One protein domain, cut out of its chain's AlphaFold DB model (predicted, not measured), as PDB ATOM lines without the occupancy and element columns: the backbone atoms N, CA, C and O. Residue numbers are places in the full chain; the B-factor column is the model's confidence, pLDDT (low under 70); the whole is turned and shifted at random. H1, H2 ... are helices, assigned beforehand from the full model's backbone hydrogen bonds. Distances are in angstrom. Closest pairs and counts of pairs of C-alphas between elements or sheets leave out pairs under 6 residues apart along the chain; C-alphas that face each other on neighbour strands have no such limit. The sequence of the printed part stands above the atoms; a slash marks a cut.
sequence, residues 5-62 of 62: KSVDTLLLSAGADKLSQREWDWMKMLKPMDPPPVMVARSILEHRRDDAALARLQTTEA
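Overview. This is residues 5 to 62 of the 62 residues of the protein "Transposase" of Klebsiella variicola (UniProt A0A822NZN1). Four short helices make a small cluster: H3 and H4 fold against each other as a helical hairpin, H1 packs crosswise on both of them, and H2 lies out beyond H3, away from H4. Residues 28 to 34, of which 28 and 29 belong to H2 and the others to the link from H2 to H3, stand free and stick out. The printed part has 58 residues with four named helices in the order H1, H2, H3, H4 and no named strand, and its class is all helix. It is compact, with a radius of gyration of the C-alphas of 10.8 A, and rounded, spanning 29 by 20 by 18 A.

Arrangement. H1, residues 5 to 13, touches H3, residues 37 to 48, at a steep tilt of 59 degrees, the same way. Their closest C-alphas are those of Val 7 and Pro 37, 5.3 A apart, and H3 touches H1 with residues 37 to 41 alone. H1 also touches H4, residues 51 to 60, about perpendicular at 75 degrees; the closest C-alphas are those of Leu 10 and Leu 57, 7.4 A apart. H2, residues 21 to 29, touches no helix. It is close to H3 but not clearly touching, with the closest C-alphas, those of Glu 23 and Ile 44, 7.4 A apart, and a steep tilt of 60 degrees, opposite ways. H2 is apart from H1 and from H4. H3 and H4 form a helical hairpin at a shallow tilt of 16 degrees, opposite ways. H3 touches H4 with residues 42 to 46 alone, and the closest C-alphas are those of Leu 45 and Leu 54, 5.9 A apart. The helix packing is mostly crossed, but only just: 1 of the 3 touching pairs is at a shallow tilt. In H1, H2, H3 and H4 every O i to N i+4 pair is within hydrogen-bond range.

Along the chain. H1 begins at C-alpha 5, (-6.398, 7.748, 52.008), and measures 12.2 A to C-alpha 13. H2 measures 12.6 A from C-alpha 21 to C-alpha 29. H3 is the longest helix, 12 residues and 16.5 A, and starts at C-alpha 37, (-7.956, 16.875, 50.291). H4 measures 14.5 A and ends at C-alpha 60, (-17.132, 19.231, 59.468).

Size, cuts and confidence. The two C-alphas farthest apart are those of Met 29 and Ala 62, at 30.4 A. The printed part has no cut and ends at residue 62, the chain's last residue. The links H1 to H2 and H2 to H3 are short, the link H3 to H4 is tight, and no link is long. The mean pLDDT of the printed part is 86.5; residues 31 to 33 and 60 to 62 are under 70.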
ATOM      1  N   LYS A   5      -5.950   8.010  50.633       89.81
ATOM      2  CA  LYS A   5      -6.398   7.748  52.008       89.81
ATOM      3  C   LYS A   5      -6.977   8.982  52.697       89.81
ATOM      4  O   LYS A   5      -8.019   8.874  53.325       89.81
ATOM      5  N   SER A   6      -6.331  10.146  52.576       88.75
ATOM      6  CA  SER A   6      -6.852  11.378  53.188       88.75
ATOM      7  C   SER A   6      -8.201  11.808  52.605       88.75
ATOM      8  O   SER A   6      -9.033  12.321  53.344       88.75
ATOM      9  N   VAL A   7      -8.442  11.571  51.311       90.06
ATOM     10  CA  VAL A   7      -9.740  11.869  50.681       90.06
ATOM     11  C   VAL A   7     -10.787  10.838  51.079       90.06
ATOM     12  O   VAL A   7     -11.896  11.214  51.432       90.06
ATOM     13  N   ASP A   8     -10.423   9.555  51.095       93.06
ATOM     14  CA  ASP A   8     -11.311   8.478  51.538       93.06
ATOM     15  C   ASP A   8     -11.820   8.718  52.956       93.06
ATOM     16  O   ASP A   8     -13.004   8.543  53.221       93.06
ATOM     17  N   THR A   9     -10.947   9.151  53.869       93.06
ATOM     18  CA  THR A   9     -11.353   9.497  55.233       93.06
ATOM     19  C   THR A   9     -12.392  10.615  55.238       93.06
ATOM     20  O   THR A   9     -13.386  10.493  55.940       93.06
ATOM     21  N   LEU A  10     -12.210  11.667  54.438       92.06
ATOM     22  CA  LEU A  10     -13.164  12.779  54.363       92.06
ATOM     23  C   LEU A  10     -14.508  12.360  53.758       92.06
ATOM     24  O   LEU A  10     -15.552  12.720  54.294       92.06
ATOM     25  N   LEU A  11     -14.487  11.569  52.682       92.62
ATOM     26  CA  LEU A  11     -15.700  11.036  52.057       92.62
ATOM     27  C   LEU A  11     -16.480  10.149  53.035       92.62
ATOM     28  O   LEU A  11     -17.681  10.335  53.206       92.62
ATOM     29  N   LEU A  12     -15.789   9.252  53.743       93.94
ATOM     30  CA  LEU A  12     -16.411   8.377  54.739       93.94
ATOM     31  C   LEU A  12     -16.968   9.158  55.934       93.94
ATOM     32  O   LEU A  12     -18.064   8.850  56.394       93.94
ATOM     33  N   SER A  13     -16.258  10.183  56.415       91.69
ATOM     34  CA  SER A  13     -16.754  11.070  57.479       91.69
ATOM     35  C   SER A  13     -18.014  11.829  57.058       91.69
ATOM     36  O   SER A  13     -18.903  12.048  57.876       91.69
ATOM     37  N   ALA A  14     -18.128  12.178  55.775       91.31
ATOM     38  CA  ALA A  14     -19.327  12.771  55.191       91.31
ATOM     39  C   ALA A  14     -20.455  11.746  54.925       91.31
ATOM     40  O   ALA A  14     -21.552  12.124  54.508       91.31
ATOM     41  N   GLY A  15     -20.218  10.456  55.183       92.81
ATOM     42  CA  GLY A  15     -21.172   9.373  54.942       92.81
ATOM     43  C   GLY A  15     -21.279   8.941  53.478       92.81
ATOM     44  O   GLY A  15     -22.271   8.314  53.118       92.81
ATOM     45  N   ALA A  16     -20.290   9.280  52.649       94.00
ATOM     46  CA  ALA A  16     -20.209   8.883  51.249       94.00
ATOM     47  C   ALA A  16     -19.304   7.660  51.048       94.00
ATOM     48  O   ALA A  16     -18.470   7.317  51.891       94.00
ATOM     49  N   ASP A  17     -19.420   7.037  49.876       94.25
ATOM     50  CA  ASP A  17     -18.521   5.963  49.464       94.25
ATOM     51  C   ASP A  17     -17.088   6.457  49.238       94.25
ATOM     52  O   ASP A  17     -16.842   7.612  48.872       94.25
ATOM     53  N   LYS A  18     -16.129   5.537  49.382       93.62
ATOM     54  CA  LYS A  18     -14.710   5.786  49.089       93.62
ATOM     55  C   LYS A  18     -14.493   6.291  47.665       93.62
ATOM     56  O   LYS A  18     -15.319   6.104  46.767       93.62
ATOM     57  N   LEU A  19     -13.343   6.912  47.452       91.81
ATOM     58  CA  LEU A  19     -12.898   7.351  46.146       91.81
ATOM     59  C   LEU A  19     -12.737   6.146  45.210       91.81
ATOM     60  O   LEU A  19     -12.104   5.145  45.554       91.81
ATOM     61  N   SER A  20     -13.284   6.243  44.003       90.75
ATOM     62  CA  SER A  20     -13.045   5.241  42.970       90.75
ATOM     63  C   SER A  20     -11.690   5.458  42.294       90.75
ATOM     64  O   SER A  20     -11.165   6.569  42.214       90.75
ATOM     65  N   GLN A  21     -11.141   4.387  41.719       87.75
ATOM     66  CA  GLN A  21      -9.889   4.456  40.961       87.75
ATOM     67  C   GLN A  21      -9.982   5.427  39.769       87.75
ATOM     68  O   GLN A  21      -9.030   6.145  39.483       87.75
ATOM     69  N   ARG A  22     -11.144   5.497  39.103       90.38
ATOM     70  CA  ARG A  22     -11.374   6.408  37.970       90.38
ATOM     71  C   ARG A  22     -11.338   7.871  38.398       90.38
ATOM     72  O   ARG A  22     -10.745   8.693  37.706       90.38
ATOM     73  N   GLU A  23     -11.966   8.190  39.521       90.44
ATOM     74  CA  GLU A  23     -11.934   9.532  40.104       90.44
ATOM     75  C   GLU A  23     -10.517   9.920  40.537       90.44
ATOM     76  O   GLU A  23     -10.068  11.037  40.281       90.44
ATOM     77  N   TRP A  24      -9.781   8.975  41.122       87.62
ATOM     78  CA  TRP A  24      -8.379   9.167  41.476       87.62
ATOM     79  C   TRP A  24      -7.491   9.409  40.251       87.62
ATOM     80  O   TRP A  24      -6.643  10.301  40.255       87.62
ATOM     81  N   ASP A  25      -7.685   8.642  39.181       88.50
ATOM     82  CA  ASP A  25      -6.910   8.798  37.953       88.50
ATOM     83  C   ASP A  25      -7.278  10.085  37.204       88.50
ATOM     84  O   ASP A  25      -6.387  10.738  36.664       88.50
ATOM     85  N   TRP A  26      -8.543  10.519  37.251       85.69
ATOM     86  CA  TRP A  26      -8.947  11.846  36.779       85.69
ATOM     87  C   TRP A  26      -8.232  12.959  37.552       85.69
ATOM     88  O   TRP A  26      -7.663  13.866  36.944       85.69
ATOM     89  N   MET A  27      -8.155  12.850  38.879       81.81
ATOM     90  CA  MET A  27      -7.443  13.817  39.715       81.81
ATOM     91  C   MET A  27      -5.947  13.891  39.378       81.81
ATOM     92  O   MET A  27      -5.375  14.978  39.315       81.81
ATOM     93  N   LYS A  28      -5.299  12.755  39.087       79.62
ATOM     94  CA  LYS A  28      -3.891  12.733  38.647       79.62
ATOM     95  C   LYS A  28      -3.652  13.458  37.324       79.62
ATOM     96  O   LYS A  28      -2.516  13.860  37.067       79.62
ATOM     97  N   MET A  29      -4.677  13.613  36.483       83.69
ATOM     98  CA  MET A  29      -4.559  14.377  35.240       83.69
ATOM     99  C   MET A  29      -4.515  15.894  35.480       83.69
ATOM    100  O   MET A  29      -4.035  16.619  34.614       83.69
ATOM    101  N   LEU A  30      -4.921  16.389  36.656       73.31
ATOM    102  CA  LEU A  30      -5.003  17.821  36.983       73.31
ATOM    103  C   LEU A  30      -3.659  18.455  37.430       73.31
ATOM    104  O   LEU A  30      -3.635  19.369  38.254       73.31
ATOM    105  N   LYS A  31      -2.512  18.009  36.897       68.06
ATOM    106  CA  LYS A  31      -1.184  18.553  37.280       68.06
ATOM    107  C   LYS A  31      -1.071  20.081  37.051       68.06
ATOM    108  O   LYS A  31      -1.556  20.545  36.021       68.06
ATOM    109  N   PRO A  32      -0.350  20.856  37.904       64.44
ATOM    110  CA  PRO A  32       0.404  20.487  39.106       64.44
ATOM    111  C   PRO A  32      -0.214  21.078  40.391       64.44
ATOM    112  O   PRO A  32       0.520  21.501  41.281       64.44
ATOM    113  N   MET A  33      -1.542  21.178  40.496       68.88
ATOM    114  CA  MET A  33      -2.132  21.564  41.779       68.88
ATOM    115  C   MET A  33      -1.986  20.393  42.762       68.88
ATOM    116  O   MET A  33      -2.321  19.263  42.414       68.88
ATOM    117  N   ASP A  34      -1.489  20.656  43.976       75.38
ATOM    118  CA  ASP A  34      -1.657  19.787  45.158       75.38
ATOM    119  C   ASP A  34      -2.852  20.352  45.942       75.38
ATOM    120  O   ASP A  34      -2.661  21.061  46.934       75.38
ATOM    121  N   PRO A  35      -4.090  20.195  45.427       81.06
ATOM    122  CA  PRO A  35      -5.255  20.759  46.075       81.06
ATOM    123  C   PRO A  35      -5.420  20.156  47.477       81.06
ATOM    124  O   PRO A  35      -5.106  18.981  47.692       81.06
ATOM    125  N   PRO A  36      -5.969  20.913  48.438       86.75
ATOM    126  CA  PRO A  36      -6.332  20.356  49.731       86.75
ATOM    127  C   PRO A  36      -7.271  19.143  49.571       86.75
ATOM    128  O   PRO A  36      -8.196  19.201  48.753       86.75
ATOM    129  N   PRO A  37      -7.110  18.069  50.371       87.69
ATOM    130  CA  PRO A  37      -7.956  16.875  50.291       87.69
ATOM    131  C   PRO A  37      -9.458  17.162  50.411       87.69
ATOM    132  O   PRO A  37     -10.263  16.504  49.759       87.69
ATOM    133  N   VAL A  38      -9.819  18.181  51.197       89.38
ATOM    134  CA  VAL A  38     -11.190  18.684  51.364       89.38
ATOM    135  C   VAL A  38     -11.789  19.169  50.049       89.38
ATOM    136  O   VAL A  38     -12.929  18.844  49.736       89.38
ATOM    137  N   MET A  39     -11.005  19.882  49.236       89.12
ATOM    138  CA  MET A  39     -11.492  20.434  47.977       89.12
ATOM    139  C   MET A  39     -11.771  19.310  46.986       89.12
ATOM    140  O   MET A  39     -12.770  19.345  46.276       89.12
ATOM    141  N   VAL A  40     -10.933  18.271  46.992       88.69
ATOM    142  CA  VAL A  40     -11.164  17.093  46.154       88.69
ATOM    143  C   VAL A  40     -12.354  16.286  46.646       88.69
ATOM    144  O   VAL A  40     -13.193  15.930  45.828       88.69
ATOM    145  N   ALA A  41     -12.488  16.047  47.954       91.38
ATOM    146  CA  ALA A  41     -13.680  15.404  48.500       91.38
ATOM    147  C   ALA A  41     -14.950  16.162  48.075       91.38
ATOM    148  O   ALA A  41     -15.891  15.548  47.581       91.38
ATOM    149  N   ARG A  42     -14.938  17.498  48.141       91.69
ATOM    150  CA  ARG A  42     -16.045  18.343  47.680       91.69
ATOM    151  C   ARG A  42     -16.349  18.156  46.193       91.69
ATOM    152  O   ARG A  42     -17.486  17.852  45.848       91.69
ATOM    153  N   SER A  43     -15.345  18.263  45.322       90.25
ATOM    154  CA  SER A  43     -15.524  18.095  43.870       90.25
ATOM    155  C   SER A  43     -16.004  16.695  43.480       90.25
ATOM    156  O   SER A  43     -16.752  16.546  42.517       90.25
ATOM    157  N   ILE A  44     -15.603  15.664  44.226       91.81
ATOM    158  CA  ILE A  44     -16.089  14.293  44.045       91.81
ATOM    159  C   ILE A  44     -17.578  14.207  44.377       91.81
ATOM    160  O   ILE A  44     -18.350  13.670  43.586       91.81
ATOM    161  N   LEU A  45     -17.997  14.755  45.518       93.69
ATOM    162  CA  LEU A  45     -19.403  14.746  45.928       93.69
ATOM    163  C   LEU A  45     -20.277  15.564  44.967       93.69
ATOM    164  O   LEU A  45     -21.346  15.098  44.575       93.69
ATOM    165  N   GLU A  46     -19.785  16.715  44.504       92.81
ATOM    166  CA  GLU A  46     -20.416  17.516  43.445       92.81
ATOM    167  C   GLU A  46     -20.563  16.703  42.142       92.81
ATOM    168  O   GLU A  46     -21.635  16.688  41.534       92.81
ATOM    169  N   HIS A  47     -19.523  15.967  41.727       91.88
ATOM    170  CA  HIS A  47     -19.567  15.107  40.539       91.88
ATOM    171  C   HIS A  47     -20.577  13.959  40.678       91.88
ATOM    172  O   HIS A  47     -21.282  13.632  39.721       91.88
ATOM    173  N   ARG A  48     -20.675  13.372  41.875       93.50
ATOM    174  CA  ARG A  48     -21.624  12.300  42.212       93.50
ATOM    175  C   ARG A  48     -23.058  12.796  42.413       93.50
ATOM    176  O   ARG A  48     -23.966  11.971  42.421       93.50
ATOM    177  N   ARG A  49     -23.265  14.114  42.543       93.75
ATOM    178  CA  ARG A  49     -24.533  14.735  42.971       93.75
ATOM    179  C   ARG A  49     -25.010  14.221  44.334       93.75
ATOM    180  O   ARG A  49     -26.201  14.000  44.540       93.75
ATOM    181  N   ASP A  50     -24.071  14.004  45.252       94.00
ATOM    182  CA  ASP A  50     -24.367  13.598  46.627       94.00
ATOM    183  C   ASP A  50     -24.463  14.833  47.535       94.00
ATOM    184  O   ASP A  50     -23.549  15.165  48.294       94.00
ATOM    185  N   ASP A  51     -25.589  15.542  47.424       93.38
ATOM    186  CA  ASP A  51     -25.842  16.784  48.165       93.38
ATOM    187  C   ASP A  51     -25.902  16.555  49.686       93.38
ATOM    188  O   ASP A  51     -25.559  17.436  50.478       93.38
ATOM    189  N   ALA A  52     -26.308  15.353  50.111       93.62
ATOM    190  CA  ALA A  52     -26.407  14.995  51.521       93.62
ATOM    191  C   ALA A  52     -25.022  14.861  52.164       93.62
ATOM    192  O   ALA A  52     -24.784  15.411  53.242       93.62
ATOM    193  N   ALA A  53     -24.097  14.154  51.512       93.06
ATOM    194  CA  ALA A  53     -22.715  14.093  51.967       93.06
ATOM    195  C   ALA A  53     -22.015  15.451  51.828       93.06
ATOM    196  O   ALA A  53     -21.255  15.837  52.715       93.06
ATOM    197  N   LEU A  54     -22.309  16.216  50.772       93.38
ATOM    198  CA  LEU A  54     -21.743  17.551  50.572       93.38
ATOM    199  C   LEU A  54     -22.080  18.494  51.742       93.38
ATOM    200  O   LEU A  54     -21.191  19.161  52.270       93.38
ATOM    201  N   ALA A  55     -23.334  18.489  52.206       92.06
ATOM    202  CA  ALA A  55     -23.767  19.270  53.368       92.06
ATOM    203  C   ALA A  55     -23.072  18.838  54.678       92.06
ATOM    204  O   ALA A  55     -22.719  19.672  55.518       92.06
ATOM    205  N   ARG A  56     -22.833  17.532  54.858       92.31
ATOM    206  CA  ARG A  56     -22.120  16.997  56.034       92.31
ATOM    207  C   ARG A  56     -20.633  17.343  56.016       92.31
ATOM    208  O   ARG A  56     -20.078  17.674  57.064       92.31
ATOM    209  N   LEU A  57     -20.006  17.319  54.840       89.75
ATOM    210  CA  LEU A  57     -18.612  17.723  54.671       89.75
ATOM    211  C   LEU A  57     -18.418  19.193  55.078       89.75
ATOM    212  O   LEU A  57     -17.522  19.479  55.862       89.75
ATOM    213  N   GLN A  58     -19.313  20.091  54.646       80.75
ATOM    214  CA  GLN A  58     -19.284  21.515  55.019       80.75
ATOM    215  C   GLN A  58     -19.463  21.747  56.525       80.75
ATOM    216  O   GLN A  58     -18.859  22.651  57.091       80.75
ATOM    217  N   THR A  59     -20.265  20.910  57.186       74.12
ATOM    218  CA  THR A  59     -20.478  20.984  58.642       74.12
ATOM    219  C   THR A  59     -19.240  20.541  59.429       74.12
ATOM    220  O   THR A  59     -19.054  20.958  60.563       74.12
ATOM    221  N   THR A  60     -18.375  19.712  58.836       62.84
ATOM    222  CA  THR A  60     -17.132  19.231  59.468       62.84
ATOM    223  C   THR A  60     -16.009  20.280  59.417       62.84
ATOM    224  O   THR A  60     -15.023  20.159  60.139       62.84
ATOM    225  N   GLU A  61     -16.143  21.308  58.572       56.56
ATOM    226  CA  GLU A  61     -15.194  22.424  58.456       56.56
ATOM    227  C   GLU A  61     -15.529  23.629  59.365       56.56
ATOM    228  O   GLU A  61     -14.731  24.567  59.420       56.56
ATOM    229  N   ALA A  62     -16.682  23.620  60.051       47.50
ATOM    230  CA  ALA A  62     -17.151  24.676  60.961       47.50
ATOM    231  C   ALA A  62     -16.773  24.399  62.424       47.50
ATOM    232  O   ALA A  62     -16.417  25.376  63.124       47.50
TER     233      ALA A  62